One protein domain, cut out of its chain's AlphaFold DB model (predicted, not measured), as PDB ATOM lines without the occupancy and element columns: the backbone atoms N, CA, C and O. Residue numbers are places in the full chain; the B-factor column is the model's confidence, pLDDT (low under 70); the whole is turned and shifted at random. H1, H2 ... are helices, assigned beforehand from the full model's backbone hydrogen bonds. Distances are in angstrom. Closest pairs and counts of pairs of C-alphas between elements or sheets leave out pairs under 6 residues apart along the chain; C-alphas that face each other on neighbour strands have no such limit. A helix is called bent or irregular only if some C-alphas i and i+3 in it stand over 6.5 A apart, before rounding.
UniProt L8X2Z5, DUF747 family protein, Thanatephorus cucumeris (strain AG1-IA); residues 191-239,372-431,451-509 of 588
ATOM      1  N   ASP A 191     191.352 106.288 142.449       53.28
ATOM      2  CA  ASP A 191     190.320 107.329 142.450       53.28
ATOM      3  C   ASP A 191     189.449 107.332 143.707       53.28
ATOM      4  O   ASP A 191     188.926 108.383 144.102       53.28
ATOM      5  N   PHE A 192     189.356 106.202 144.419       50.78
ATOM      6  CA  PHE A 192     188.864 106.266 145.793       50.78
ATOM      7  C   PHE A 192     189.839 107.061 146.666       50.78
ATOM      8  O   PHE A 192     189.381 107.847 147.494       50.78
ATOM      9  N   ASP A 193     191.150 106.931 146.437       53.62
ATOM     10  CA  ASP A 193     192.170 107.676 147.173       53.62
ATOM     11  C   ASP A 193     192.194 109.153 146.755       53.62
ATOM     12  O   ASP A 193     192.027 110.007 147.612       53.62
ATOM     13  N   SER A 194     192.198 109.502 145.464       58.28
ATOM     14  CA  SER A 194     192.148 110.901 144.994       58.28
ATOM     15  C   SER A 194     190.907 111.645 145.524       58.28
ATOM     16  O   SER A 194     190.977 112.800 145.963       58.28
ATOM     17  N   HIS A 195     189.754 110.967 145.594       54.66
ATOM     18  CA  HIS A 195     188.532 111.524 146.170       54.66
ATOM     19  C   HIS A 195     188.441 111.385 147.706       54.66
ATOM     20  O   HIS A 195     187.566 112.009 148.317       54.66
ATOM     21  N   GLN A 196     189.310 110.606 148.357       56.91
ATOM     22  CA  GLN A 196     189.552 110.636 149.805       56.91
ATOM     23  C   GLN A 196     190.521 111.767 150.152       56.91
ATOM     24  O   GLN A 196     190.162 112.605 150.968       56.91
ATOM     25  N   GLU A 197     191.681 111.872 149.506       61.75
ATOM     26  CA  GLU A 197     192.647 112.969 149.595       61.75
ATOM     27  C   GLU A 197     191.963 114.320 149.421       61.75
ATOM     28  O   GLU A 197     192.067 115.170 150.297       61.75
ATOM     29  N   LEU A 198     191.131 114.509 148.392       63.78
ATOM     30  CA  LEU A 198     190.366 115.750 148.229       63.78
ATOM     31  C   LEU A 198     189.386 116.038 149.385       63.78
ATOM     32  O   LEU A 198     188.950 117.182 149.522       63.78
ATOM     33  N   LYS A 199     189.027 115.059 150.228       68.31
ATOM     34  CA  LYS A 199     188.268 115.250 151.485       68.31
ATOM     35  C   LYS A 199     189.206 115.431 152.686       68.31
ATOM     36  O   LYS A 199     188.957 116.327 153.492       68.31
ATOM     37  N   TRP A 200     190.289 114.660 152.786       71.81
ATOM     38  CA  TRP A 200     191.325 114.769 153.816       71.81
ATOM     39  C   TRP A 200     192.065 116.100 153.745       71.81
ATOM     40  O   TRP A 200     192.276 116.712 154.783       71.81
ATOM     41  N   GLU A 201     192.341 116.635 152.557       72.38
ATOM     42  CA  GLU A 201     192.768 118.016 152.349       72.38
ATOM     43  C   GLU A 201     191.745 118.986 152.937       72.38
ATOM     44  O   GLU A 201     192.123 119.897 153.664       72.38
ATOM     45  N   ARG A 202     190.443 118.833 152.660       69.25
ATOM     46  CA  ARG A 202     189.413 119.751 153.191       69.25
ATOM     47  C   ARG A 202     189.333 119.683 154.719       69.25
ATOM     48  O   ARG A 202     189.188 120.727 155.351       69.25
ATOM     49  N   VAL A 203     189.475 118.498 155.315       71.38
ATOM     50  CA  VAL A 203     189.503 118.287 156.775       71.38
ATOM     51  C   VAL A 203     190.808 118.798 157.396       71.38
ATOM     52  O   VAL A 203     190.770 119.511 158.393       71.38
ATOM     53  N   SER A 204     191.958 118.534 156.782       73.88
ATOM     54  CA  SER A 204     193.272 119.037 157.198       73.88
ATOM     55  C   SER A 204     193.334 120.563 157.108       73.88
ATOM     56  O   SER A 204     193.756 121.224 158.054       73.88
ATOM     57  N   ASN A 205     192.825 121.157 156.026       72.88
ATOM     58  CA  ASN A 205     192.676 122.605 155.899       72.88
ATOM     59  C   ASN A 205     191.735 123.165 156.984       72.88
ATOM     60  O   ASN A 205     192.049 124.202 157.560       72.88
ATOM     61  N   PHE A 206     190.634 122.476 157.316       73.75
ATOM     62  CA  PHE A 206     189.725 122.858 158.409       73.75
ATOM     63  C   PHE A 206     190.421 122.828 159.786       73.75
ATOM     64  O   PHE A 206     190.290 123.775 160.559       73.75
ATOM     65  N   LEU A 207     191.220 121.794 160.070       74.12
ATOM     66  CA  LEU A 207     191.968 121.631 161.326       74.12
ATOM     67  C   LEU A 207     193.196 122.555 161.442       74.12
ATOM     68  O   LEU A 207     193.585 122.927 162.547       74.12
ATOM     69  N   ASN A 208     193.793 122.973 160.321       77.38
ATOM     70  CA  ASN A 208     194.931 123.898 160.306       77.38
ATOM     71  C   ASN A 208     194.535 125.374 160.500       77.38
ATOM     72  O   ASN A 208     195.389 126.188 160.855       77.38
ATOM     73  N   ILE A 209     193.264 125.745 160.314       77.69
ATOM     74  CA  ILE A 209     192.781 127.126 160.499       77.69
ATOM     75  C   ILE A 209     192.967 127.638 161.938       77.69
ATOM     76  O   ILE A 209     193.564 128.708 162.086       77.69
ATOM     77  N   PRO A 210     192.574 126.896 162.994       76.25
ATOM     78  CA  PRO A 210     192.922 127.216 164.382       76.25
ATOM     79  C   PRO A 210     194.401 127.566 164.593       76.25
ATOM     80  O   PRO A 210     194.726 128.567 165.234       76.25
ATOM     81  N   ILE A 211     195.300 126.773 163.998       75.75
ATOM     82  CA  ILE A 211     196.756 126.929 164.108       75.75
ATOM     83  C   ILE A 211     197.234 128.165 163.331       75.75
ATOM     84  O   ILE A 211     198.098 128.900 163.812       75.75
ATOM     85  N   ALA A 212     196.669 128.429 162.150       72.50
ATOM     86  CA  ALA A 212     196.970 129.619 161.360       72.50
ATOM     87  C   ALA A 212     196.564 130.908 162.097       72.50
ATOM     88  O   ALA A 212     197.386 131.812 162.233       72.50
ATOM     89  N   ILE A 213     195.344 130.966 162.639       76.81
ATOM     90  CA  ILE A 213     194.832 132.113 163.410       76.81
ATOM     91  C   ILE A 213     195.671 132.347 164.668       76.81
ATOM     92  O   ILE A 213     196.050 133.481 164.958       76.81
ATOM     93  N   GLU A 214     196.019 131.282 165.391       80.38
ATOM     94  CA  GLU A 214     196.846 131.376 166.597       80.38
ATOM     95  C   GLU A 214     198.263 131.902 166.292       80.38
ATOM     96  O   GLU A 214     198.787 132.719 167.053       80.38
ATOM     97  N   LYS A 215     198.861 131.547 165.141       76.50
ATOM     98  CA  LYS A 215     200.106 132.183 164.660       76.50
ATOM     99  C   LYS A 215     199.927 133.699 164.455       76.50
ATOM    100  O   LYS A 215     200.777 134.465 164.915       76.50
ATOM    101  N   VAL A 216     198.834 134.141 163.815       69.31
ATOM    102  CA  VAL A 216     198.541 135.578 163.590       69.31
ATOM    103  C   VAL A 216     198.362 136.319 164.920       69.31
ATOM    104  O   VAL A 216     198.953 137.382 165.136       69.31
ATOM    105  N   CYS A 217     197.577 135.743 165.832       69.50
ATOM    106  CA  CYS A 217     197.258 136.321 167.133       69.50
ATOM    107  C   CYS A 217     198.523 136.501 167.987       69.50
ATOM    108  O   CYS A 217     198.869 137.620 168.378       69.50
ATOM    109  N   ARG A 218     199.288 135.420 168.184       66.44
ATOM    110  CA  ARG A 218     200.525 135.394 168.982       66.44
ATOM    111  C   ARG A 218     201.557 136.430 168.530       66.44
ATOM    112  O   ARG A 218     202.206 137.068 169.362       66.44
ATOM    113  N   TRP A 219     201.678 136.641 167.220       60.56
ATOM    114  CA  TRP A 219     202.578 137.638 166.638       60.56
ATOM    115  C   TRP A 219     202.183 139.081 167.006       60.56
ATOM    116  O   TRP A 219     203.065 139.901 167.277       60.56
ATOM    117  N   ARG A 220     200.879 139.399 167.098       59.78
ATOM    118  CA  ARG A 220     200.411 140.713 167.588       59.78
ATOM    119  C   ARG A 220     200.640 140.873 169.092       59.78
ATOM    120  O   ARG A 220     201.177 141.905 169.492       59.78
ATOM    121  N   VAL A 221     200.323 139.858 169.903       58.75
ATOM    122  CA  VAL A 221     200.517 139.889 171.372       58.75
ATOM    123  C   VAL A 221     201.986 140.128 171.743       58.75
ATOM    124  O   VAL A 221     202.293 140.960 172.598       58.75
ATOM    125  N   SER A 222     202.922 139.475 171.047       54.91
ATOM    126  CA  SER A 222     204.359 139.696 171.262       54.91
ATOM    127  C   SER A 222     204.793 141.141 170.971       54.91
ATOM    128  O   SER A 222     205.733 141.635 171.596       54.91
ATOM    129  N   LYS A 223     204.141 141.827 170.022       53.19
ATOM    130  CA  LYS A 223     204.509 143.186 169.595       53.19
ATOM    131  C   LYS A 223     203.822 144.294 170.393       53.19
ATOM    132  O   LYS A 223     204.440 145.341 170.581       53.19
ATOM    133  N   SER A 224     202.612 144.078 170.911       55.47
ATOM    134  CA  SER A 224     201.974 145.023 171.842       55.47
ATOM    135  C   SER A 224     202.740 145.091 173.169       55.47
ATOM    136  O   SER A 224     203.040 146.186 173.646       55.47
ATOM    137  N   ALA A 225     203.186 143.943 173.695       51.84
ATOM    138  CA  ALA A 225     204.088 143.883 174.847       51.84
ATOM    139  C   ALA A 225     205.401 144.661 174.608       51.84
ATOM    140  O   ALA A 225     205.827 145.437 175.464       51.84
ATOM    141  N   ALA A 226     206.005 144.518 173.420       51.09
ATOM    142  CA  ALA A 226     207.216 145.248 173.035       51.09
ATOM    143  C   ALA A 226     207.001 146.768 172.858       51.09
ATOM    144  O   ALA A 226     207.923 147.548 173.090       51.09
ATOM    145  N   HIS A 227     205.798 147.213 172.475       51.69
ATOM    146  CA  HIS A 227     205.457 148.641 172.423       51.69
ATOM    147  C   HIS A 227     205.285 149.252 173.821       51.69
ATOM    148  O   HIS A 227     205.763 150.359 174.070       51.69
ATOM    149  N   LEU A 228     204.667 148.526 174.764       49.47
ATOM    150  CA  LEU A 228     204.550 148.994 176.151       49.47
ATOM    151  C   LEU A 228     205.915 149.161 176.836       49.47
ATOM    152  O   LEU A 228     206.058 150.038 177.688       49.47
ATOM    153  N   THR A 229     206.913 148.340 176.495       47.94
ATOM    154  CA  THR A 229     208.268 148.474 177.048       47.94
ATOM    155  C   THR A 229     209.084 149.556 176.337       47.94
ATOM    156  O   THR A 229     209.709 150.369 177.018       47.94
ATOM    157  N   SER A 230     209.051 149.635 175.002       49.50
ATOM    158  CA  SER A 230     209.879 150.585 174.241       49.50
ATOM    159  C   SER A 230     209.538 152.054 174.523       49.50
ATOM    160  O   SER A 230     210.444 152.845 174.794       49.50
ATOM    161  N   VAL A 231     208.247 152.411 174.554       52.72
ATOM    162  CA  VAL A 231     207.785 153.779 174.859       52.72
ATOM    163  C   VAL A 231     208.218 154.205 176.267       52.72
ATOM    164  O   VAL A 231     208.665 155.335 176.470       52.72
ATOM    165  N   ARG A 232     208.157 153.284 177.239       53.72
ATOM    166  CA  ARG A 232     208.535 153.553 178.636       53.72
ATOM    167  C   ARG A 232     210.052 153.697 178.821       53.72
ATOM    168  O   ARG A 232     210.474 154.606 179.527       53.72
ATOM    169  N   LEU A 233     210.873 152.869 178.164       49.41
ATOM    170  CA  LEU A 233     212.338 152.982 178.253       49.41
ATOM    171  C   LEU A 233     212.877 154.269 177.603       49.41
ATOM    172  O   LEU A 233     213.747 154.927 178.178       49.41
ATOM    173  N   LEU A 234     212.390 154.639 176.412       51.75
ATOM    174  CA  LEU A 234     212.914 155.806 175.686       51.75
ATOM    175  C   LEU A 234     212.488 157.137 176.320       51.75
ATOM    176  O   LEU A 234     213.293 158.067 176.352       51.75
ATOM    177  N   GLY A 235     211.264 157.222 176.857       51.44
ATOM    178  CA  GLY A 235     210.776 158.431 177.526       51.44
ATOM    179  C   GLY A 235     211.614 158.805 178.752       51.44
ATOM    180  O   GLY A 235     212.099 159.930 178.855       51.44
ATOM    181  N   SER A 236     211.852 157.851 179.660       52.28
ATOM    182  CA  SER A 236     212.595 158.113 180.901       52.28
ATOM    183  C   SER A 236     214.094 158.353 180.696       52.28
ATOM    184  O   SER A 236     214.694 159.097 181.464       52.28
ATOM    185  N   SER A 237     214.715 157.736 179.685       51.69
ATOM    186  CA  SER A 237     216.178 157.777 179.513       51.69
ATOM    187  C   SER A 237     216.708 159.040 178.831       51.69
ATOM    188  O   SER A 237     217.856 159.407 179.071       51.69
ATOM    189  N   LYS A 238     215.902 159.726 178.005       52.12
ATOM    190  CA  LYS A 238     216.335 160.957 177.312       52.12
ATOM    191  C   LYS A 238     215.860 162.258 177.956       52.12
ATOM    192  O   LYS A 238     216.565 163.254 177.846       52.12
ATOM    193  N   LEU A 239     214.727 162.256 178.663       50.69
ATOM    194  CA  LEU A 239     214.157 163.476 179.258       50.69
ATOM    195  C   LEU A 239     215.020 164.079 180.388       50.69
ATOM    196  O   LEU A 239     214.883 165.252 180.704       50.69
ATOM    197  N   ASP A 372     177.206 131.652 190.596       71.88
ATOM    198  CA  ASP A 372     176.199 131.338 189.592       71.88
ATOM    199  C   ASP A 372     176.842 131.172 188.212       71.88
ATOM    200  O   ASP A 372     176.959 132.119 187.430       71.88
ATOM    201  N   ASN A 373     177.137 129.919 187.848       74.38
ATOM    202  CA  ASN A 373     177.537 129.545 186.484       74.38
ATOM    203  C   ASN A 373     176.572 130.073 185.398       74.38
ATOM    204  O   ASN A 373     176.955 130.158 184.234       74.38
ATOM    205  N   ALA A 374     175.339 130.457 185.751       73.88
ATOM    206  CA  ALA A 374     174.386 131.108 184.857       73.88
ATOM    207  C   ALA A 374     174.934 132.397 184.217       73.88
ATOM    208  O   ALA A 374     174.747 132.589 183.018       73.88
ATOM    209  N   LEU A 375     175.644 133.256 184.962       74.81
ATOM    210  CA  LEU A 375     176.184 134.509 184.413       74.81
ATOM    211  C   LEU A 375     177.327 134.236 183.420       74.81
ATOM    212  O   LEU A 375     177.348 134.801 182.327       74.81
ATOM    213  N   LEU A 376     178.213 133.290 183.748       76.06
ATOM    214  CA  LEU A 376     179.237 132.766 182.833       76.06
ATOM    215  C   LEU A 376     178.611 132.155 181.563       76.06
ATOM    216  O   LEU A 376     179.059 132.414 180.449       76.06
ATOM    217  N   THR A 377     177.544 131.371 181.730       77.81
ATOM    218  CA  THR A 377     176.833 130.697 180.632       77.81
ATOM    219  C   THR A 377     176.129 131.695 179.712       77.81
ATOM    220  O   THR A 377     176.127 131.499 178.500       77.81
ATOM    221  N   LEU A 378     175.575 132.787 180.252       72.06
ATOM    222  CA  LEU A 378     174.974 133.858 179.451       72.06
ATOM    223  C   LEU A 378     176.019 134.572 178.581       72.06
ATOM    224  O   LEU A 378     175.768 134.771 177.394       72.06
ATOM    225  N   LEU A 379     177.210 134.862 179.115       71.88
ATOM    226  CA  LEU A 379     178.319 135.419 178.328       71.88
ATOM    227  C   LEU A 379     178.739 134.466 177.193       71.88
ATOM    228  O   LEU A 379     178.816 134.878 176.040       71.88
ATOM    229  N   ILE A 380     178.894 133.170 177.483       81.25
ATOM    230  CA  ILE A 380     179.185 132.146 176.461       81.25
ATOM    231  C   ILE A 380     178.038 132.032 175.433       81.25
ATOM    232  O   ILE A 380     178.282 131.759 174.257       81.25
ATOM    233  N   SER A 381     176.785 132.282 175.829       81.31
ATOM    234  CA  SER A 381     175.638 132.267 174.911       81.31
ATOM    235  C   SER A 381     175.655 133.412 173.888       81.31
ATOM    236  O   SER A 381     175.192 133.212 172.764       81.31
ATOM    237  N   ASN A 382     176.250 134.564 174.225       81.94
ATOM    238  CA  ASN A 382     176.431 135.688 173.300       81.94
ATOM    239  C   ASN A 382     177.293 135.270 172.095       81.94
ATOM    240  O   ASN A 382     176.920 135.500 170.943       81.94
ATOM    241  N   GLN A 383     178.361 134.512 172.349       85.56
ATOM    242  CA  GLN A 383     179.268 134.030 171.307       85.56
ATOM    243  C   GLN A 383     178.576 133.075 170.316       85.56
ATOM    244  O   GLN A 383     178.872 133.083 169.121       85.56
ATOM    245  N   PHE A 384     177.576 132.302 170.759       83.31
ATOM    246  CA  PHE A 384     176.744 131.501 169.851       83.31
ATOM    247  C   PHE A 384     175.809 132.350 168.973       83.31
ATOM    248  O   PHE A 384     175.517 131.951 167.840       83.31
ATOM    249  N   VAL A 385     175.360 133.519 169.444       84.56
ATOM    250  CA  VAL A 385     174.602 134.479 168.621       84.56
ATOM    251  C   VAL A 385     175.507 135.089 167.548       84.56
ATOM    252  O   VAL A 385     175.094 135.190 166.391       84.56
ATOM    253  N   GLU A 386     176.755 135.412 167.886       80.31
ATOM    254  CA  GLU A 386     177.728 135.958 166.933       80.31
ATOM    255  C   GLU A 386     178.169 134.929 165.874       80.31
ATOM    256  O   GLU A 386     178.164 135.221 164.671       80.31
ATOM    257  N   ILE A 387     178.436 133.680 166.285       84.25
ATOM    258  CA  ILE A 387     178.630 132.547 165.364       84.25
ATOM    259  C   ILE A 387     177.422 132.442 164.424       84.25
ATOM    260  O   ILE A 387     177.589 132.422 163.207       84.25
ATOM    261  N   LYS A 388     176.188 132.438 164.951       84.62
ATOM    262  CA  LYS A 388     174.973 132.347 164.124       84.62
ATOM    263  C   LYS A 388     174.851 133.506 163.124       84.62
ATOM    264  O   LYS A 388     174.433 133.275 161.991       84.62
ATOM    265  N   GLY A 389     175.218 134.727 163.511       83.06
ATOM    266  CA  GLY A 389     175.196 135.901 162.629       83.06
ATOM    267  C   GLY A 389     176.243 135.871 161.507       83.06
ATOM    268  O   GLY A 389     176.051 136.508 160.470       83.06
ATOM    269  N   SER A 390     177.332 135.119 161.689       81.75
ATOM    270  CA  SER A 390     178.466 135.076 160.761       81.75
ATOM    271  C   SER A 390     178.490 133.830 159.865       81.75
ATOM    272  O   SER A 390     178.699 133.970 158.661       81.75
ATOM    273  N   VAL A 391     178.219 132.620 160.375       81.25
ATOM    274  CA  VAL A 391     178.420 131.371 159.599       81.25
ATOM    275  C   VAL A 391     177.522 131.223 158.368       81.25
ATOM    276  O   VAL A 391     177.921 130.565 157.411       81.25
ATOM    277  N   PHE A 392     176.340 131.845 158.354       79.81
ATOM    278  CA  PHE A 392     175.423 131.813 157.204       79.81
ATOM    279  C   PHE A 392     175.689 132.918 156.167       79.81
ATOM    280  O   PHE A 392     174.985 132.999 155.159       79.81
ATOM    281  N   LYS A 393     176.686 133.784 156.391       85.25
ATOM    282  CA  LYS A 393     176.983 134.925 155.520       85.25
ATOM    283  C   LYS A 393     178.139 134.612 154.564       85.25
ATOM    284  O   LYS A 393     179.197 134.118 154.953       85.25
ATOM    285  N   LYS A 394     177.945 134.941 153.283       85.12
ATOM    286  CA  LYS A 394     179.011 134.884 152.276       85.12
ATOM    287  C   LYS A 394     179.982 136.048 152.503       85.12
ATOM    288  O   LYS A 394     179.548 137.196 152.609       85.12
ATOM    289  N   PHE A 395     181.279 135.761 152.555       83.75
ATOM    290  CA  PHE A 395     182.339 136.734 152.811       83.75
ATOM    291  C   PHE A 395     183.426 136.662 151.737       83.75
ATOM    292  O   PHE A 395     184.002 135.609 151.468       83.75
ATOM    293  N   GLU A 396     183.745 137.813 151.148       89.62
ATOM    294  CA  GLU A 396     184.928 137.959 150.297       89.62
ATOM    295  C   GLU A 396     186.213 137.965 151.139       89.62
ATOM    296  O   GLU A 396     186.184 138.246 152.338       89.62
ATOM    297  N   LYS A 397     187.365 137.736 150.500       87.50
ATOM    298  CA  LYS A 397     188.682 137.691 151.165       87.50
ATOM    299  C   LYS A 397     189.032 138.993 151.900       87.50
ATOM    300  O   LYS A 397     189.683 138.936 152.939       87.50
ATOM    301  N   ASP A 398     188.565 140.139 151.411       87.25
ATOM    302  CA  ASP A 398     188.817 141.443 152.038       87.25
ATOM    303  C   ASP A 398     187.904 141.670 153.257       87.25
ATOM    304  O   ASP A 398     188.321 142.251 154.256       87.25
ATOM    305  N   ASN A 399     186.677 141.140 153.216       90.12
ATOM    306  CA  ASN A 399     185.745 141.167 154.347       90.12
ATOM    307  C   ASN A 399     186.197 140.198 155.457       90.12
ATOM    308  O   ASN A 399     186.191 140.560 156.632       90.12
ATOM    309  N   LEU A 400     186.676 139.001 155.091       88.88
ATOM    310  CA  LEU A 400     187.295 138.055 156.026       88.88
ATOM    311  C   LEU A 400     188.527 138.660 156.719       88.88
ATOM    312  O   LEU A 400     188.720 138.441 157.914       88.88
ATOM    313  N   PHE A 401     189.338 139.451 156.009       88.62
ATOM    314  CA  PHE A 401     190.484 140.147 156.601       88.62
ATOM    315  C   PHE A 401     190.066 141.142 157.693       88.62
ATOM    316  O   PHE A 401     190.673 141.158 158.762       88.62
ATOM    317  N   GLN A 402     189.013 141.932 157.454       90.06
ATOM    318  CA  GLN A 402     188.495 142.891 158.439       90.06
ATOM    319  C   GLN A 402     187.987 142.189 159.704       90.06
ATOM    320  O   GLN A 402     188.377 142.580 160.802       90.06
ATOM    321  N   ILE A 403     187.206 141.113 159.544       87.69
ATOM    322  CA  ILE A 403     186.705 140.280 160.652       87.69
ATOM    323  C   ILE A 403     187.881 139.708 161.456       87.69
ATOM    324  O   ILE A 403     188.011 139.995 162.640       87.69
ATOM    325  N   THR A 404     188.830 139.045 160.782       87.56
ATOM    326  CA  THR A 404     190.046 138.498 161.417       87.56
ATOM    327  C   THR A 404     190.848 139.572 162.170       87.56
ATOM    328  O   THR A 404     191.466 139.293 163.195       87.56
ATOM    329  N   CYS A 405     190.876 140.814 161.675       85.94
ATOM    330  CA  CYS A 405     191.587 141.907 162.333       85.94
ATOM    331  C   CYS A 405     190.875 142.390 163.608       85.94
ATOM    332  O   CYS A 405     191.560 142.688 164.588       85.94
ATOM    333  N   ALA A 406     189.537 142.436 163.603       85.44
ATOM    334  CA  ALA A 406     188.719 142.763 164.770       85.44
ATOM    335  C   ALA A 406     188.817 141.666 165.845       85.44
ATOM    336  O   ALA A 406     189.230 141.959 166.966       85.44
ATOM    337  N   ASP A 407     188.582 140.406 165.465       86.88
ATOM    338  CA  ASP A 407     188.618 139.234 166.353       86.88
ATOM    339  C   ASP A 407     189.938 139.152 167.147       86.88
ATOM    340  O   ASP A 407     189.960 138.874 168.346       86.88
ATOM    341  N   ILE A 408     191.077 139.450 166.508       84.44
ATOM    342  CA  ILE A 408     192.391 139.416 167.176       84.44
ATOM    343  C   ILE A 408     192.599 140.606 168.133       84.44
ATOM    344  O   ILE A 408     193.315 140.467 169.129       84.44
ATOM    345  N   VAL A 409     192.008 141.776 167.864       84.00
ATOM    346  CA  VAL A 409     192.044 142.917 168.801       84.00
ATOM    347  C   VAL A 409     191.206 142.602 170.038       84.00
ATOM    348  O   VAL A 409     191.683 142.782 171.156       84.00
ATOM    349  N   GLU A 410     190.015 142.049 169.835       85.69
ATOM    350  CA  GLU A 410     189.085 141.668 170.896       85.69
ATOM    351  C   GLU A 410     189.656 140.568 171.798       85.69
ATOM    352  O   GLU A 410     189.753 140.748 173.014       85.69
ATOM    353  N   ARG A 411     190.193 139.493 171.204       85.25
ATOM    354  CA  ARG A 411     190.945 138.448 171.922       85.25
ATOM    355  C   ARG A 411     192.098 139.013 172.749       85.25
ATOM    356  O   ARG A 411     192.310 138.578 173.881       85.25
ATOM    357  N   PHE A 412     192.854 139.975 172.211       83.62
ATOM    358  CA  PHE A 412     193.950 140.612 172.947       83.62
ATOM    359  C   PHE A 412     193.437 141.439 174.135       83.62
ATOM    360  O   PHE A 412     193.997 141.345 175.231       83.62
ATOM    361  N   GLN A 413     192.359 142.199 173.948       85.50
ATOM    362  CA  GLN A 413     191.732 143.001 174.994       85.50
ATOM    363  C   GLN A 413     191.165 142.125 176.115       85.50
ATOM    364  O   GLN A 413     191.570 142.292 177.270       85.50
ATOM    365  N   LEU A 414     190.340 141.127 175.782       86.25
ATOM    366  CA  LEU A 414     189.785 140.162 176.733       86.25
ATOM    367  C   LEU A 414     190.898 139.417 177.484       86.25
ATOM    368  O   LEU A 414     190.882 139.355 178.714       86.25
ATOM    369  N   SER A 415     191.920 138.929 176.771       83.62
ATOM    370  CA  SER A 415     193.084 138.282 177.387       83.62
ATOM    371  C   SER A 415     193.839 139.216 178.341       83.62
ATOM    372  O   SER A 415     194.342 138.746 179.362       83.62
ATOM    373  N   SER A 416     193.927 140.518 178.046       84.25
ATOM    374  CA  SER A 416     194.576 141.492 178.932       84.25
ATOM    375  C   SER A 416     193.763 141.759 180.206       84.25
ATOM    376  O   SER A 416     194.336 141.806 181.295       84.25
ATOM    377  N   MET A 417     192.430 141.836 180.104       84.31
ATOM    378  CA  MET A 417     191.538 142.005 181.256       84.31
ATOM    379  C   MET A 417     191.530 140.756 182.142       84.31
ATOM    380  O   MET A 417     191.704 140.858 183.356       84.31
ATOM    381  N   LEU A 418     191.427 139.567 181.539       85.19
ATOM    382  CA  LEU A 418     191.517 138.285 182.242       85.19
ATOM    383  C   LEU A 418     192.878 138.091 182.931       85.19
ATOM    384  O   LEU A 418     192.921 137.568 184.044       85.19
ATOM    385  N   LEU A 419     193.980 138.566 182.337       83.06
ATOM    386  CA  LEU A 419     195.296 138.574 182.986       83.06
ATOM    387  C   LEU A 419     195.322 139.488 184.222       83.06
ATOM    388  O   LEU A 419     195.853 139.090 185.258       83.06
ATOM    389  N   VAL A 420     194.729 140.684 184.153       83.62
ATOM    390  CA  VAL A 420     194.623 141.591 185.313       83.62
ATOM    391  C   VAL A 420     193.762 140.975 186.424       83.62
ATOM    392  O   VAL A 420     194.152 141.039 187.590       83.62
ATOM    393  N   ILE A 421     192.652 140.311 186.082       85.19
ATOM    394  CA  ILE A 421     191.804 139.573 187.037       85.19
ATOM    395  C   ILE A 421     192.582 138.418 187.682       85.19
ATOM    396  O   ILE A 421     192.597 138.293 188.907       85.19
ATOM    397  N   ALA A 422     193.292 137.609 186.892       79.88
ATOM    398  CA  ALA A 422     194.099 136.502 187.403       79.88
ATOM    399  C   ALA A 422     195.219 136.983 188.344       79.88
ATOM    400  O   ALA A 422     195.432 136.387 189.401       79.88
ATOM    401  N   LEU A 423     195.901 138.085 188.008       78.25
ATOM    402  CA  LEU A 423     196.913 138.706 188.870       78.25
ATOM    403  C   LEU A 423     196.298 139.247 190.169       78.25
ATOM    404  O   LEU A 423     196.836 138.984 191.244       78.25
ATOM    405  N   ARG A 424     195.151 139.938 190.092       79.44
ATOM    406  CA  ARG A 424     194.406 140.432 191.262       79.44
ATOM    407  C   ARG A 424     194.034 139.282 192.205       79.44
ATOM    408  O   ARG A 424     194.367 139.334 193.387       79.44
ATOM    409  N   ASN A 425     193.409 138.232 191.676       77.62
ATOM    410  CA  ASN A 425     192.985 137.064 192.448       77.62
ATOM    411  C   ASN A 425     194.180 136.288 193.034       77.62
ATOM    412  O   ASN A 425     194.097 135.779 194.149       77.62
ATOM    413  N   THR A 426     195.316 136.241 192.326       70.50
ATOM    414  CA  THR A 426     196.556 135.636 192.843       70.50
ATOM    415  C   THR A 426     197.111 136.420 194.035       70.50
ATOM    416  O   THR A 426     197.537 135.807 195.009       70.50
ATOM    417  N   ILE A 427     197.084 137.758 194.004       73.50
ATOM    418  CA  ILE A 427     197.539 138.605 195.123       73.50
ATOM    419  C   ILE A 427     196.620 138.441 196.344       73.50
ATOM    420  O   ILE A 427     197.110 138.279 197.464       73.50
ATOM    421  N   GLU A 428     195.301 138.421 196.126       71.44
ATOM    422  CA  GLU A 428     194.297 138.231 197.184       71.44
ATOM    423  C   GLU A 428     194.487 136.890 197.916       71.44
ATOM    424  O   GLU A 428     194.465 136.857 199.141       71.44
ATOM    425  N   LEU A 429     194.805 135.813 197.185       62.03
ATOM    426  CA  LEU A 429     195.096 134.489 197.755       62.03
ATOM    427  C   LEU A 429     196.545 134.297 198.245       62.03
ATOM    428  O   LEU A 429     196.814 133.340 198.963       62.03
ATOM    429  N   SER A 430     197.484 135.182 197.895       60.91
ATOM    430  CA  SER A 430     198.878 135.092 198.369       60.91
ATOM    431  C   SER A 430     199.088 135.731 199.744       60.91
ATOM    432  O   SER A 430     200.071 135.423 200.417       60.91
ATOM    433  N   SER A 431     198.182 136.617 200.168       54.59
ATOM    434  CA  SER A 431     198.336 137.424 201.393       54.59
ATOM    435  C   SER A 431     198.340 136.596 202.685       54.59
ATOM    436  O   SER A 431     198.845 137.068 203.697       54.59
ATOM    437  N   SER A 451     206.393 125.830 190.233       47.31
ATOM    438  CA  SER A 451     205.478 124.803 190.765       47.31
ATOM    439  C   SER A 451     204.009 125.092 190.414       47.31
ATOM    440  O   SER A 451     203.225 124.163 190.232       47.31
ATOM    441  N   GLY A 452     203.642 126.361 190.190       46.94
ATOM    442  CA  GLY A 452     202.338 126.749 189.647       46.94
ATOM    443  C   GLY A 452     202.044 126.158 188.262       46.94
ATOM    444  O   GLY A 452     200.899 125.820 187.982       46.94
ATOM    445  N   ILE A 453     203.066 125.941 187.426       47.06
ATOM    446  CA  ILE A 453     202.935 125.232 186.137       47.06
ATOM    447  C   ILE A 453     202.728 123.716 186.362       47.06
ATOM    448  O   ILE A 453     202.123 123.042 185.534       47.06
ATOM    449  N   GLY A 454     203.175 123.190 187.508       44.09
ATOM    450  CA  GLY A 454     203.155 121.772 187.888       44.09
ATOM    451  C   GLY A 454     201.908 121.269 188.632       44.09
ATOM    452  O   GLY A 454     201.953 120.170 189.174       44.09
ATOM    453  N   GLY A 455     200.799 122.021 188.667       48.59
ATOM    454  CA  GLY A 455     199.489 121.471 189.068       48.59
ATOM    455  C   GLY A 455     199.033 121.683 190.521       48.59
ATOM    456  O   GLY A 455     198.271 120.873 191.048       48.59
ATOM    457  N   GLY A 456     199.432 122.775 191.181       58.34
ATOM    458  CA  GLY A 456     198.903 123.123 192.510       58.34
ATOM    459  C   GLY A 456     197.376 123.343 192.537       58.34
ATOM    460  O   GLY A 456     196.798 123.910 191.608       58.34
ATOM    461  N   ARG A 457     196.700 122.966 193.636       53.31
ATOM    462  CA  ARG A 457     195.235 123.146 193.796       53.31
ATOM    463  C   ARG A 457     194.778 124.605 193.650       53.31
ATOM    464  O   ARG A 457     193.739 124.847 193.043       53.31
ATOM    465  N   ILE A 458     195.565 125.567 194.138       52.66
ATOM    466  CA  ILE A 458     195.282 127.008 194.001       52.66
ATOM    467  C   ILE A 458     195.314 127.420 192.520       52.66
ATOM    468  O   ILE A 458     194.427 128.141 192.065       52.66
ATOM    469  N   TRP A 459     196.282 126.907 191.747       55.47
ATOM    470  CA  TRP A 459     196.350 127.146 190.304       55.47
ATOM    471  C   TRP A 459     195.100 126.614 189.608       55.47
ATOM    472  O   TRP A 459     194.509 127.345 188.827       55.47
ATOM    473  N   LEU A 460     194.632 125.403 189.936       53.88
ATOM    474  CA  LEU A 460     193.363 124.896 189.400       53.88
ATOM    475  C   LEU A 460     192.174 125.808 189.741       53.88
ATOM    476  O   LEU A 460     191.441 126.175 188.830       53.88
ATOM    477  N   ILE A 461     192.000 126.208 191.004       54.75
ATOM    478  CA  ILE A 461     190.824 126.980 191.447       54.75
ATOM    479  C   ILE A 461     190.752 128.364 190.778       54.75
ATOM    480  O   ILE A 461     189.704 128.716 190.246       54.75
ATOM    481  N   ILE A 462     191.853 129.126 190.732       56.56
ATOM    482  CA  ILE A 462     191.866 130.451 190.074       56.56
ATOM    483  C   ILE A 462     191.776 130.301 188.546       56.56
ATOM    484  O   ILE A 462     191.110 131.088 187.871       56.56
ATOM    485  N   ARG A 463     192.452 129.294 187.978       61.78
ATOM    486  CA  ARG A 463     192.546 129.112 186.525       61.78
ATOM    487  C   ARG A 463     191.251 128.600 185.902       61.78
ATOM    488  O   ARG A 463     191.004 128.949 184.755       61.78
ATOM    489  N   GLN A 464     190.458 127.789 186.607       65.62
ATOM    490  CA  GLN A 464     189.236 127.164 186.080       65.62
ATOM    491  C   GLN A 464     188.297 128.174 185.389       65.62
ATOM    492  O   GLN A 464     188.148 128.061 184.175       65.62
ATOM    493  N   PRO A 465     187.732 129.202 186.055       72.81
ATOM    494  CA  PRO A 465     186.804 130.119 185.391       72.81
ATOM    495  C   PRO A 465     187.504 131.015 184.354       72.81
ATOM    496  O   PRO A 465     186.993 131.186 183.250       72.81
ATOM    497  N   VAL A 466     188.704 131.527 184.657       77.50
ATOM    498  CA  VAL A 466     189.464 132.422 183.761       77.50
ATOM    499  C   VAL A 466     189.833 131.734 182.442       77.50
ATOM    500  O   VAL A 466     189.660 132.316 181.371       77.50
ATOM    501  N   MET A 467     190.313 130.488 182.496       77.50
ATOM    502  CA  MET A 467     190.601 129.710 181.291       77.50
ATOM    503  C   MET A 467     189.345 129.149 180.642       77.50
ATOM    504  O   MET A 467     189.395 128.930 179.442       77.50
ATOM    505  N   THR A 468     188.233 128.941 181.356       79.19
ATOM    506  CA  THR A 468     186.965 128.592 180.697       79.19
ATOM    507  C   THR A 468     186.506 129.728 179.785       79.19
ATOM    508  O   THR A 468     186.234 129.445 178.625       79.19
ATOM    509  N   VAL A 469     186.521 130.994 180.237       83.00
ATOM    510  CA  VAL A 469     186.195 132.154 179.374       83.00
ATOM    511  C   VAL A 469     187.171 132.266 178.198       83.00
ATOM    512  O   VAL A 469     186.754 132.384 177.048       83.00
ATOM    513  N   LEU A 470     188.481 132.196 178.465       82.62
ATOM    514  CA  LEU A 470     189.484 132.321 177.404       82.62
ATOM    515  C   LEU A 470     189.408 131.161 176.396       82.62
ATOM    516  O   LEU A 470     189.568 131.379 175.201       82.62
ATOM    517  N   LEU A 471     189.154 129.932 176.853       83.00
ATOM    518  CA  LEU A 471     189.059 128.755 175.991       83.00
ATOM    519  C   LEU A 471     187.736 128.704 175.224       83.00
ATOM    520  O   LEU A 471     187.757 128.289 174.067       83.00
ATOM    521  N   SER A 472     186.615 129.143 175.812       84.19
ATOM    522  CA  SER A 472     185.368 129.295 175.057       84.19
ATOM    523  C   SER A 472     185.564 130.283 173.915       84.19
ATOM    524  O   SER A 472     185.215 129.947 172.791       84.19
ATOM    525  N   GLU A 473     186.228 131.416 174.157       86.38
ATOM    526  CA  GLU A 473     186.532 132.396 173.109       86.38
ATOM    527  C   GLU A 473     187.471 131.829 172.034       86.38
ATOM    528  O   GLU A 473     187.214 131.934 170.834       86.38
ATOM    529  N   LEU A 474     188.538 131.135 172.456       84.50
ATOM    530  CA  LEU A 474     189.464 130.477 171.533       84.50
ATOM    531  C   LEU A 474     188.733 129.498 170.601       84.50
ATOM    532  O   LEU A 474     188.935 129.571 169.386       84.50
ATOM    533  N   VAL A 475     187.864 128.644 171.153       85.50
ATOM    534  CA  VAL A 475     187.060 127.659 170.409       85.50
ATOM    535  C   VAL A 475     185.981 128.324 169.547       85.50
ATOM    536  O   VAL A 475     185.751 127.870 168.426       85.50
ATOM    537  N   VAL A 476     185.356 129.403 170.023       87.31
ATOM    538  CA  VAL A 476     184.330 130.172 169.302       87.31
ATOM    539  C   VAL A 476     184.864 130.650 167.958       87.31
ATOM    540  O   VAL A 476     184.309 130.246 166.935       87.31
ATOM    541  N   ASP A 477     185.969 131.408 167.906       87.81
ATOM    542  CA  ASP A 477     186.417 131.912 166.597       87.81
ATOM    543  C   ASP A 477     187.143 130.857 165.765       87.81
ATOM    544  O   ASP A 477     187.141 130.938 164.539       87.81
ATOM    545  N   TRP A 478     187.704 129.817 166.392       87.69
ATOM    546  CA  TRP A 478     188.159 128.637 165.653       87.69
ATOM    547  C   TRP A 478     187.008 128.019 164.853       87.69
ATOM    548  O   TRP A 478     187.179 127.748 163.663       87.69
ATOM    549  N   LEU A 479     185.823 127.868 165.456       86.56
ATOM    550  CA  LEU A 479     184.615 127.435 164.753       86.56
ATOM    551  C   LEU A 479     184.137 128.501 163.753       86.56
ATOM    552  O   LEU A 479     183.911 128.161 162.591       86.56
ATOM    553  N   LYS A 480     184.042 129.778 164.158       88.31
ATOM    554  CA  LYS A 480     183.626 130.928 163.324       88.31
ATOM    555  C   LYS A 480     184.402 130.956 162.006       88.31
ATOM    556  O   LYS A 480     183.817 130.819 160.930       88.31
ATOM    557  N   HIS A 481     185.729 131.021 162.083       86.75
ATOM    558  CA  HIS A 481     186.604 131.041 160.917       86.75
ATOM    559  C   HIS A 481     186.559 129.741 160.114       86.75
ATOM    560  O   HIS A 481     186.490 129.817 158.889       86.75
ATOM    561  N   ALA A 482     186.573 128.565 160.757       85.12
ATOM    562  CA  ALA A 482     186.577 127.288 160.041       85.12
ATOM    563  C   ALA A 482     185.263 127.040 159.275       85.12
ATOM    564  O   ALA A 482     185.286 126.509 158.160       85.12
ATOM    565  N   PHE A 483     184.117 127.487 159.806       86.12
ATOM    566  CA  PHE A 483     182.856 127.520 159.063       86.12
ATOM    567  C   PHE A 483     182.880 128.564 157.940       86.12
ATOM    568  O   PHE A 483     182.553 128.215 156.806       86.12
ATOM    569  N   ILE A 484     183.322 129.803 158.198       87.31
ATOM    570  CA  ILE A 484     183.395 130.859 157.171       87.31
ATOM    571  C   ILE A 484     184.253 130.417 155.977       87.31
ATOM    572  O   ILE A 484     183.809 130.524 154.832       87.31
ATOM    573  N   THR A 485     185.448 129.870 156.197       84.88
ATOM    574  CA  THR A 485     186.309 129.382 155.104       84.88
ATOM    575  C   THR A 485     185.713 128.183 154.378       84.88
ATOM    576  O   THR A 485     185.882 128.077 153.165       84.88
ATOM    577  N   LYS A 486     185.002 127.293 155.090       83.69
ATOM    578  CA  LYS A 486     184.340 126.114 154.513       83.69
ATOM    579  C   LYS A 486     183.178 126.519 153.603       83.69
ATOM    580  O   LYS A 486     183.128 126.049 152.473       83.69
ATOM    581  N   PHE A 487     182.306 127.426 154.048       84.69
ATOM    582  CA  PHE A 487     181.192 127.948 153.243       84.69
ATOM    583  C   PHE A 487     181.648 128.826 152.066       84.69
ATOM    584  O   PHE A 487     180.978 128.868 151.037       84.69
ATOM    585  N   ASN A 488     182.791 129.512 152.184       84.69
ATOM    586  CA  ASN A 488     183.315 130.397 151.134       84.69
ATOM    587  C   ASN A 488     184.429 129.758 150.272       84.69
ATOM    588  O   ASN A 488     184.994 130.436 149.414       84.69
ATOM    589  N   HIS A 489     184.751 128.475 150.482       85.12
ATOM    590  CA  HIS A 489     185.824 127.730 149.800       85.12
ATOM    591  C   HIS A 489     187.204 128.435 149.814       85.12
ATOM    592  O   HIS A 489     187.954 128.422 148.835       85.12
ATOM    593  N   ILE A 490     187.562 129.059 150.941       83.44
ATOM    594  CA  ILE A 490     188.816 129.812 151.109       83.44
ATOM    595  C   ILE A 490     189.910 128.896 151.687       83.44
ATOM    596  O   ILE A 490     189.750 128.341 152.771       83.44
ATOM    597  N   ARG A 491     191.046 128.765 150.983       83.50
ATOM    598  CA  ARG A 491     192.227 128.013 151.459       83.50
ATOM    599  C   ARG A 491     192.905 128.728 152.650       83.50
ATOM    600  O   ARG A 491     193.029 129.954 152.606       83.50
ATOM    601  N   PRO A 492     193.425 128.013 153.667       78.19
ATOM    602  CA  PRO A 492     194.023 128.623 154.861       78.19
ATOM    603  C   PRO A 492     195.311 129.418 154.605       78.19
ATOM    604  O   PRO A 492     195.597 130.344 155.358       78.19
ATOM    605  N   SER A 493     196.036 129.173 153.506       82.06
ATOM    606  CA  SER A 493     197.195 129.985 153.070       82.06
ATOM    607  C   SER A 493     196.844 131.427 152.641       82.06
ATOM    608  O   SER A 493     197.664 132.173 152.098       82.06
ATOM    609  N   VAL A 494     195.600 131.858 152.859       86.38
ATOM    610  CA  VAL A 494     195.216 133.274 152.846       86.38
ATOM    611  C   VAL A 494     195.578 133.959 154.178       86.38
ATOM    612  O   VAL A 494     196.016 135.107 154.140       86.38
ATOM    613  N   TYR A 495     195.524 133.264 155.324       85.44
ATOM    614  CA  TYR A 495     195.900 133.833 156.631       85.44
ATOM    615  C   TYR A 495     197.393 134.194 156.721       85.44
ATOM    616  O   TYR A 495     197.745 135.180 157.363       85.44
ATOM    617  N   GLU A 496     198.268 133.468 156.021       84.19
ATOM    618  CA  GLU A 496     199.705 133.784 155.959       84.19
ATOM    619  C   GLU A 496     199.958 135.106 155.209       84.19
ATOM    620  O   GLU A 496     200.693 135.976 155.680       84.19
ATOM    621  N   ARG A 497     199.220 135.348 154.118       86.56
ATOM    622  CA  ARG A 497     199.237 136.647 153.426       86.56
ATOM    623  C   ARG A 497     198.645 137.775 154.272       86.56
ATOM    624  O   ARG A 497     199.107 138.908 154.162       86.56
ATOM    625  N   TYR A 498     197.678 137.490 155.147       87.88
ATOM    626  CA  TYR A 498     197.228 138.470 156.139       87.88
ATOM    627  C   TYR A 498     198.350 138.813 157.140       87.88
ATOM    628  O   TYR A 498     198.553 139.994 157.421       87.88
ATOM    629  N   THR A 499     199.131 137.835 157.630       82.06
ATOM    630  CA  THR A 499     200.306 138.136 158.478       82.06
ATOM    631  C   THR A 499     201.372 138.957 157.761       82.06
ATOM    632  O   THR A 499     201.945 139.847 158.387       82.06
ATOM    633  N   ASP A 500     201.607 138.734 156.466       84.25
ATOM    634  CA  ASP A 500     202.576 139.521 155.690       84.25
ATOM    635  C   ASP A 500     202.147 140.984 155.529       84.25
ATOM    636  O   ASP A 500     202.974 141.888 155.678       84.25
ATOM    637  N   VAL A 501     200.854 141.237 155.284       86.31
ATOM    638  CA  VAL A 501     200.287 142.597 155.238       86.31
ATOM    639  C   VAL A 501     200.452 143.288 156.596       86.31
ATOM    640  O   VAL A 501     201.066 144.352 156.665       86.31
ATOM    641  N   LEU A 502     200.042 142.639 157.695       81.69
ATOM    642  CA  LEU A 502     200.242 143.174 159.050       81.69
ATOM    643  C   LEU A 502     201.729 143.421 159.369       81.69
ATOM    644  O   LEU A 502     202.073 144.406 160.026       81.69
ATOM    645  N   CYS A 503     202.626 142.546 158.908       80.12
ATOM    646  CA  CYS A 503     204.070 142.709 159.062       80.12
ATOM    647  C   CYS A 503     204.575 143.958 158.337       80.12
ATOM    648  O   CYS A 503     205.272 144.783 158.937       80.12
ATOM    649  N   ARG A 504     204.165 144.126 157.080       81.44
ATOM    650  CA  ARG A 504     204.515 145.265 156.233       81.44
ATOM    651  C   ARG A 504     204.023 146.591 156.812       81.44
ATOM    652  O   ARG A 504     204.802 147.541 156.848       81.44
ATOM    653  N   ASP A 505     202.792 146.650 157.313       81.75
ATOM    654  CA  ASP A 505     202.185 147.888 157.820       81.75
ATOM    655  C   ASP A 505     202.821 148.362 159.141       81.75
ATOM    656  O   ASP A 505     203.078 149.560 159.327       81.75
ATOM    657  N   LEU A 506     203.185 147.430 160.034       69.44
ATOM    658  CA  LEU A 506     203.971 147.765 161.229       69.44
ATOM    659  C   LEU A 506     205.396 148.231 160.881       69.44
ATOM    660  O   LEU A 506     205.896 149.178 161.491       69.44
ATOM    661  N   LEU A 507     206.054 147.607 159.896       73.88
ATOM    662  CA  LEU A 507     207.391 148.023 159.447       73.88
ATOM    663  C   LEU A 507     207.365 149.397 158.753       73.88
ATOM    664  O   LEU A 507     208.247 150.225 158.992       73.88
ATOM    665  N   ALA A 508     206.332 149.677 157.952       70.12
ATOM    666  CA  ALA A 508     206.126 150.977 157.314       70.12
ATOM    667  C   ALA A 508     205.914 152.097 158.345       70.12
ATOM    668  O   ALA A 508     206.470 153.186 158.199       70.12
ATOM    669  N   SER A 509     205.186 151.807 159.427       57.59
ATOM    670  CA  SER A 509     204.940 152.746 160.524       57.59
ATOM    671  C   SER A 509     206.217 153.108 161.300       57.59
ATOM    672  O   SER A 509     206.384 154.259 161.705       57.59
TER     673      SER A 509
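What this domain is: This is residues 191 to 239, 372 to 431 and 451 to 509 of the 588 residues of the protein "DUF747 family protein" of Thanatephorus cucumeris (strain AG1-IA) (UniProt L8X2Z5). A long helix, H1, crosses a group of three nearly aligned helices in which H4 runs alongside both H2 and H3; H5 lies beside H1. Both ends of H1, residues 191 to 201 and 225 to 238, stick out as free arms. The printed part has 168 residues with five named helices, H1 to H5 in chain order, and no named strand: all helix. It is loose, with a radius of gyration of the C-alphas of 19.7 A and spans of 66 by 49 by 32 A.

Where its parts are: H1, residues 191 to 238, is 69.1 A long, from C-alpha 191 at (190.320, 107.329, 142.450) to C-alpha 238 at (216.335, 160.957, 177.312), with a kink of 31 degrees near residue 207; it is neither bent nor irregular, but only just, with C-alphas 207 and 210 6.4 A apart. H4, residues 457 to 487, spans 43.2 A and has a kink of 50 degrees near residue 465; it is only just irregular, with C-alphas 462 and 465 6.9 A apart. H3, residues 397 to 431, spans 51.1 A; H2, residues 373 to 391, 27.0 A; H5, residues 493 to 509, 25.2 A, ending at (204.940, 152.746, 160.524).

How they stand to each other: H1 and H4 are the hubs, touching three helices each. They touch at a steep tilt of 56 degrees, opposite ways, closest at the C-alphas of Pro 210 and Trp 478, 5.1 A. H1 touches H5 at a shallow tilt of 16 degrees, the same way, closest at C-alphas 216 and 499, 6.0 A. H1 and H3 only just touch, with 3 pairs of C-alphas within 8 A, the closest 217 and 408, 5.8 A. H4 touches H3 at 4 degrees, a shallow tilt, opposite ways, closest at C-alphas 418 and 466, 6.4 A, and H2 at a shallow tilt of 16 degrees, the same way, closest at C-alphas 391 and 484, 5.6 A. H2 and H5 are apart. Every O i to N i+4 pair is within hydrogen-bond range in H3, against 36 of 44 in H1, 13 of 15 in H2, 25 of 27 in H4 and 12 of 13 in H5.

The domain as a whole: The C-alphas of Asp 191 and Leu 239, the two farthest apart, are 71.2 A from each other. Residues 240 to 371 and 432 to 450 are not printed; the C-alpha gaps across these cuts are 50.8 A and 18.0 A. The links H2 to H3 and H4 to H5 are tight. Mean pLDDT of the printed part is 73.5; 53 residues are under 70, among them 216 to 239 and 451 to 464.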